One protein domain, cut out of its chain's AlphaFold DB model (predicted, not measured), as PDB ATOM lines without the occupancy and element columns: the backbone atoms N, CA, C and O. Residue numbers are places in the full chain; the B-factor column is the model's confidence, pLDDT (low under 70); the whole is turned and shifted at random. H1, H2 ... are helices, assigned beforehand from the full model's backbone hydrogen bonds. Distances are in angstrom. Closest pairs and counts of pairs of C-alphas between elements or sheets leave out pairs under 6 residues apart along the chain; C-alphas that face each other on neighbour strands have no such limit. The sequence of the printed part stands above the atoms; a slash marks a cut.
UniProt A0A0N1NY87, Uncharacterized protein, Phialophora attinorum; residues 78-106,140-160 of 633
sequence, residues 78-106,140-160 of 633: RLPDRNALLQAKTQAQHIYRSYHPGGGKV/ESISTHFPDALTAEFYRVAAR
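What this domain is: This is residues 78 to 106 and 140 to 160 of the 633 residues of an uncharacterized protein of Phialophora attinorum (UniProt A0A0N1NY87). One long helix, H1, is crossed near its middle by a shorter helix, H2, which packs on one side of it as a lopsided X. The unnamed residues 140 to 148 come in from well to one side of this crossing and lead into H2, while short unnamed stretches extend from both ends of H1. The printed part has 50 residues with two named helices, H1 then H2, and no named strand; its class is all helix. It is only just loose, close to compact, with a radius of gyration of the C-alphas of 11.8 A, and its outline is flat, spanning 36 by 28 by 13 A.

Where its parts are: Start at Arg 78 and go on to C-alpha 82 at (18.655, 6.638, 32.147), where H1, residues 82 to 99, begins. Follow z downward to C-alpha 99 at (25.290, 8.906, 7.187), 25.9 A from the first. After the cut, find C-alpha 149 at (16.717, -1.900, 18.881); from there H2, residues 149 to 158, runs 14.1 A to C-alpha 158 at (16.501, 11.688, 14.944), with y rising.

How they stand to each other: Look at Ala 88 and Thr 151: their C-alphas, 4.6 A apart, are the closest of H1 and H2. The two helices touch, with 20 pairs of C-alphas within 8 A. Their centres are 7.9 A apart. Their lines stand at a steep tilt of 59 degrees, and they run the same way. In H1 and H2 every O i to N i+4 pair is within hydrogen-bond range.

The domain as a whole: The two C-alphas farthest apart are those of Arg 78 and Gly 102, 36.5 A. Residues 107 to 139 are not printed, and C-alphas 106 and 140 stand 25.4 A apart across this cut, which lies in the link from H1 to H2. In the B-factor column you will find pLDDT under 70 at residues 78 to 80, 103 to 106 and 140 to 142; the mean of the printed part is 80.5.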
ATOM      1  N   ARG A  78      13.009  -3.748  33.283       54.53
ATOM      2  CA  ARG A  78      13.644  -3.636  31.959       54.53
ATOM      3  C   ARG A  78      13.428  -2.287  31.274       54.53
ATOM      4  O   ARG A  78      13.699  -2.178  30.076       54.53
ATOM      5  N   LEU A  79      13.010  -1.247  31.999       57.91
ATOM      6  CA  LEU A  79      13.198   0.111  31.502       57.91
ATOM      7  C   LEU A  79      14.714   0.346  31.403       57.91
ATOM      8  O   LEU A  79      15.416   0.144  32.395       57.91
ATOM      9  N   PRO A  80      15.253   0.728  30.228       66.81
ATOM     10  CA  PRO A  80      16.677   0.992  30.100       66.81
ATOM     11  C   PRO A  80      17.079   2.067  31.104       66.81
ATOM     12  O   PRO A  80      16.418   3.108  31.175       66.81
ATOM     13  N   ASP A  81      18.166   1.833  31.845       86.19
ATOM     14  CA  ASP A  81      18.723   2.847  32.740       86.19
ATOM     15  C   ASP A  81      18.852   4.183  31.995       86.19
ATOM     16  O   ASP A  81      19.162   4.234  30.801       86.19
ATOM     17  N   ARG A  82      18.627   5.288  32.706       85.25
ATOM     18  CA  ARG A  82      18.655   6.638  32.147       85.25
ATOM     19  C   ARG A  82      19.959   6.920  31.396       85.25
ATOM     20  O   ARG A  82      19.927   7.649  30.404       85.25
ATOM     21  N   ASN A  83      21.078   6.329  31.824       88.25
ATOM     22  CA  ASN A  83      22.358   6.446  31.129       88.25
ATOM     23  C   ASN A  83      22.396   5.592  29.853       88.25
ATOM     24  O   ASN A  83      22.810   6.103  28.818       88.25
ATOM     25  N   ALA A  84      21.891   4.354  29.875       83.94
ATOM     26  CA  ALA A  84      21.759   3.509  28.680       83.94
ATOM     27  C   ALA A  84      20.825   4.135  27.623       83.94
ATOM     28  O   ALA A  84      21.144   4.158  26.436       83.94
ATOM     29  N   LEU A  85      19.708   4.732  28.051       85.00
ATOM     30  CA  LEU A  85      18.782   5.462  27.183       85.00
ATOM     31  C   LEU A  85      19.435   6.716  26.573       85.00
ATOM     32  O   LEU A  85      19.250   7.005  25.388       85.00
ATOM     33  N   LEU A  86      20.241   7.444  27.353       87.06
ATOM     34  CA  LEU A  86      21.025   8.583  26.865       87.06
ATOM     35  C   LEU A  86      22.161   8.149  25.919       87.06
ATOM     36  O   LEU A  86      22.413   8.828  24.922       87.06
ATOM     37  N   GLN A  87      22.812   7.017  26.192       88.44
ATOM     38  CA  GLN A  87      23.854   6.422  25.356       88.44
ATOM     39  C   GLN A  87      23.289   5.998  23.998       88.44
ATOM     40  O   GLN A  87      23.798   6.459  22.979       88.44
ATOM     41  N   ALA A  88      22.196   5.231  23.974       82.94
ATOM     42  CA  ALA A  88      21.510   4.829  22.746       82.94
ATOM     43  C   ALA A  88      21.062   6.047  21.918       82.94
ATOM     44  O   ALA A  88      21.290   6.102  20.709       82.94
ATOM     45  N   LYS A  89      20.519   7.093  22.565       85.62
ATOM     46  CA  LYS A  89      20.186   8.363  21.893       85.62
ATOM     47  C   LYS A  89      21.418   9.048  21.291       85.62
ATOM     48  O   LYS A  89      21.357   9.539  20.166       85.62
ATOM     49  N   THR A  90      22.531   9.088  22.022       88.25
ATOM     50  CA  THR A  90      23.775   9.741  21.578       88.25
ATOM     51  C   THR A  90      24.423   8.974  20.425       88.25
ATOM     52  O   THR A  90      24.825   9.571  19.426       88.25
ATOM     53  N   GLN A  91      24.458   7.644  20.517       87.94
ATOM     54  CA  GLN A  91      24.967   6.757  19.476       87.94
ATOM     55  C   GLN A  91      24.107   6.826  18.211       87.94
ATOM     56  O   GLN A  91      24.645   6.975  17.117       87.94
ATOM     57  N   ALA A  92      22.780   6.834  18.342       85.00
ATOM     58  CA  ALA A  92      21.867   7.038  17.223       85.00
ATOM     59  C   ALA A  92      22.082   8.385  16.513       85.00
ATOM     60  O   ALA A  92      22.121   8.438  15.284       85.00
ATOM     61  N   GLN A  93      22.276   9.472  17.271       85.25
ATOM     62  CA  GLN A  93      22.601  10.787  16.708       85.25
ATOM     63  C   GLN A  93      23.975  10.808  16.021       85.25
ATOM     64  O   GLN A  93      24.129  11.478  14.999       85.25
ATOM     65  N   HIS A  94      24.963  10.069  16.536       86.62
ATOM     66  CA  HIS A  94      26.254   9.894  15.870       86.62
ATOM     67  C   HIS A  94      26.100   9.139  14.542       86.62
ATOM     68  O   HIS A  94      26.534   9.644  13.509       86.62
ATOM     69  N   ILE A  95      25.418   7.986  14.550       85.88
ATOM     70  CA  ILE A  95      25.147   7.166  13.358       85.88
ATOM     71  C   ILE A  95      24.387   7.981  12.296       85.88
ATOM     72  O   ILE A  95      24.744   7.970  11.117       85.88
ATOM     73  N   TYR A  96      23.387   8.764  12.715       83.69
ATOM     74  CA  TYR A  96      22.659   9.677  11.832       83.69
ATOM     75  C   TYR A  96      23.582  10.712  11.177       83.69
ATOM     76  O   TYR A  96      23.562  10.856   9.954       83.69
ATOM     77  N   ARG A  97      24.448  11.375  11.957       85.25
ATOM     78  CA  ARG A  97      25.420  12.356  11.442       85.25
ATOM     79  C   ARG A  97      26.456  11.735  10.502       85.25
ATOM     80  O   ARG A  97      26.794  12.375   9.512       85.25
ATOM     81  N   SER A  98      26.930  10.514  10.765       84.50
ATOM     82  CA  SER A  98      27.885   9.833   9.875       84.50
ATOM     83  C   SER A  98      27.281   9.444   8.524       84.50
ATOM     84  O   SER A  98      28.000   9.449   7.531       84.50
ATOM     85  N   TYR A  99      25.974   9.161   8.461       80.12
ATOM     86  CA  TYR A  99      25.290   8.906   7.187       80.12
ATOM     87  C   TYR A  99      24.806  10.181   6.474       80.12
ATOM     88  O   TYR A  99      24.683  10.161   5.253       80.12
ATOM     89  N   HIS A 100      24.602  11.297   7.187       77.25
ATOM     90  CA  HIS A 100      24.104  12.566   6.625       77.25
ATOM     91  C   HIS A 100      25.121  13.729   6.734       77.25
ATOM     92  O   HIS A 100      24.787  14.786   7.288       77.25
ATOM     93  N   PRO A 101      26.365  13.597   6.222       73.06
ATOM     94  CA  PRO A 101      27.333  14.689   6.243       73.06
ATOM     95  C   PRO A 101      26.794  15.892   5.451       73.06
ATOM     96  O   PRO A 101      26.426  15.779   4.283       73.06
ATOM     97  N   GLY A 102      26.703  17.051   6.108       75.62
ATOM     98  CA  GLY A 102      26.140  18.273   5.519       75.62
ATOM     99  C   GLY A 102      24.611  18.293   5.364       75.62
ATOM    100  O   GLY A 102      24.094  19.200   4.721       75.62
ATOM    101  N   GLY A 103      23.874  17.326   5.929       68.75
ATOM    102  CA  GLY A 103      22.404  17.294   5.867       68.75
ATOM    103  C   GLY A 103      21.816  16.888   4.507       68.75
ATOM    104  O   GLY A 103      20.614  17.034   4.293       68.75
ATOM    105  N   GLY A 104      22.640  16.374   3.588       66.69
ATOM    106  CA  GLY A 104      22.171  15.790   2.331       66.69
ATOM    107  C   GLY A 104      21.346  14.515   2.549       66.69
ATOM    108  O   GLY A 104      21.501  13.821   3.555       66.69
ATOM    109  N   LYS A 105      20.473  14.181   1.589       64.88
ATOM    110  CA  LYS A 105      19.687  12.938   1.639       64.88
ATOM    111  C   LYS A 105      20.575  11.718   1.396       64.88
ATOM    112  O   LYS A 105      21.266  11.657   0.381       64.88
ATOM    113  N   VAL A 106      20.475  10.712   2.264       63.22
ATOM    114  CA  VAL A 106      21.053   9.384   2.019       63.22
ATOM    115  C   VAL A 106      20.346   8.725   0.835       63.22
ATOM    116  O   VAL A 106      19.131   8.526   0.854       63.22
ATOM    117  N   GLU A 140      30.504 -12.524  13.496       62.69
ATOM    118  CA  GLU A 140      30.530 -11.079  13.756       62.69
ATOM    119  C   GLU A 140      30.709 -10.246  12.469       62.69
ATOM    120  O   GLU A 140      30.455  -9.040  12.476       62.69
ATOM    121  N   SER A 141      31.077 -10.870  11.337       61.47
ATOM    122  CA  SER A 141      31.060 -10.222  10.020       61.47
ATOM    123  C   SER A 141      29.662  -9.755   9.587       61.47
ATOM    124  O   SER A 141      29.559  -8.819   8.789       61.47
ATOM    125  N   ILE A 142      28.581 -10.325  10.146       67.81
ATOM    126  CA  ILE A 142      27.192  -9.884   9.923       67.81
ATOM    127  C   ILE A 142      26.894  -8.638  10.782       67.81
ATOM    128  O   ILE A 142      26.004  -8.607  11.635       67.81
ATOM    129  N   SER A 143      27.670  -7.583  10.538       71.94
ATOM    130  CA  SER A 143      27.542  -6.287  11.195       71.94
ATOM    131  C   SER A 143      26.232  -5.601  10.802       71.94
ATOM    132  O   SER A 143      25.914  -5.430   9.625       71.94
ATOM    133  N   THR A 144      25.459  -5.188  11.804       83.81
ATOM    134  CA  THR A 144      24.222  -4.417  11.633       83.81
ATOM    135  C   THR A 144      24.492  -2.923  11.841       83.81
ATOM    136  O   THR A 144      25.374  -2.540  12.604       83.81
ATOM    137  N   HIS A 145      23.715  -2.044  11.192       84.56
ATOM    138  CA  HIS A 145      23.868  -0.581  11.340       84.56
ATOM    139  C   HIS A 145      23.702  -0.086  12.789       84.56
ATOM    140  O   HIS A 145      24.171   1.000  13.127       84.56
ATOM    141  N   PHE A 146      22.989  -0.851  13.619       87.00
ATOM    142  CA  PHE A 146      22.633  -0.511  14.990       87.00
ATOM    143  C   PHE A 146      22.949  -1.713  15.884       87.00
ATOM    144  O   PHE A 146      22.527  -2.813  15.535       87.00
ATOM    145  N   PRO A 147      23.624  -1.532  17.033       87.94
ATOM    146  CA  PRO A 147      23.938  -2.643  17.935       87.94
ATOM    147  C   PRO A 147      22.696  -3.182  18.663       87.94
ATOM    148  O   PRO A 147      22.705  -4.305  19.158       87.94
ATOM    149  N   ASP A 148      21.634  -2.377  18.754       88.31
ATOM    150  CA  ASP A 148      20.429  -2.683  19.511       88.31
ATOM    151  C   ASP A 148      19.186  -1.959  18.943       88.31
ATOM    152  O   ASP A 148      19.277  -1.008  18.155       88.31
ATOM    153  N   ALA A 149      18.001  -2.407  19.366       87.00
ATOM    154  CA  ALA A 149      16.717  -1.900  18.881       87.00
ATOM    155  C   ALA A 149      16.351  -0.488  19.390       87.00
ATOM    156  O   ALA A 149      15.622   0.231  18.705       87.00
ATOM    157  N   LEU A 150      16.851  -0.070  20.557       86.62
ATOM    158  CA  LEU A 150      16.620   1.261  21.127       86.62
ATOM    159  C   LEU A 150      17.453   2.317  20.385       86.62
ATOM    160  O   LEU A 150      16.936   3.384  20.059       86.62
ATOM    161  N   THR A 151      18.703   2.006  20.031       86.44
ATOM    162  CA  THR A 151      19.529   2.837  19.138       86.44
ATOM    163  C   THR A 151      18.890   2.956  17.748       86.44
ATOM    164  O   THR A 151      18.841   4.052  17.187       86.44
ATOM    165  N   ALA A 152      18.316   1.872  17.210       88.81
ATOM    166  CA  ALA A 152      17.557   1.923  15.957       88.81
ATOM    167  C   ALA A 152      16.287   2.800  16.064       88.81
ATOM    168  O   ALA A 152      15.999   3.585  15.154       88.81
ATOM    169  N   GLU A 153      15.543   2.740  17.178       85.94
ATOM    170  CA  GLU A 153      14.406   3.642  17.402       85.94
ATOM    171  C   GLU A 153      14.848   5.106  17.549       85.94
ATOM    172  O   GLU A 153      14.254   5.987  16.922       85.94
ATOM    173  N   PHE A 154      15.908   5.395  18.308       86.44
ATOM    174  CA  PHE A 154      16.417   6.762  18.418       86.44
ATOM    175  C   PHE A 154      16.923   7.308  17.082       86.44
ATOM    176  O   PHE A 154      16.757   8.501  16.829       86.44
ATOM    177  N   TYR A 155      17.465   6.463  16.199       88.38
ATOM    178  CA  TYR A 155      17.843   6.868  14.845       88.38
ATOM    179  C   TYR A 155      16.602   7.247  14.029       88.38
ATOM    180  O   TYR A 155      16.561   8.321  13.430       88.38
ATOM    181  N   ARG A 156      15.541   6.427  14.079       87.12
ATOM    182  CA  ARG A 156      14.237   6.718  13.455       87.12
ATOM    183  C   ARG A 156      13.613   8.022  13.974       87.12
ATOM    184  O   ARG A 156      12.966   8.735  13.211       87.12
ATOM    185  N   VAL A 157      13.797   8.345  15.255       83.94
ATOM    186  CA  VAL A 157      13.355   9.623  15.840       83.94
ATOM    187  C   VAL A 157      14.214  10.785  15.333       83.94
ATOM    188  O   VAL A 157      13.645  11.771  14.872       83.94
ATOM    189  N   ALA A 158      15.546  10.656  15.365       84.19
ATOM    190  CA  ALA A 158      16.501  11.688  14.944       84.19
ATOM    191  C   ALA A 158      16.493  11.973  13.429       84.19
ATOM    192  O   ALA A 158      16.874  13.064  13.012       84.19
ATOM    193  N   ALA A 159      16.025  11.022  12.615       85.31
ATOM    194  CA  ALA A 159      15.820  11.189  11.177       85.31
ATOM    195  C   ALA A 159      14.608  12.069  10.809       85.31
ATOM    196  O   ALA A 159      14.387  12.348   9.630       85.31
ATOM    197  N   ARG A 160      13.817  12.525  11.792       86.62
ATOM    198  CA  ARG A 160      12.790  13.557  11.598       86.62
ATOM    199  C   ARG A 160      13.350  14.913  12.050       86.62
ATOM    200  O   ARG A 160      13.794  15.000  13.194       86.62
TER     201      ARG A 160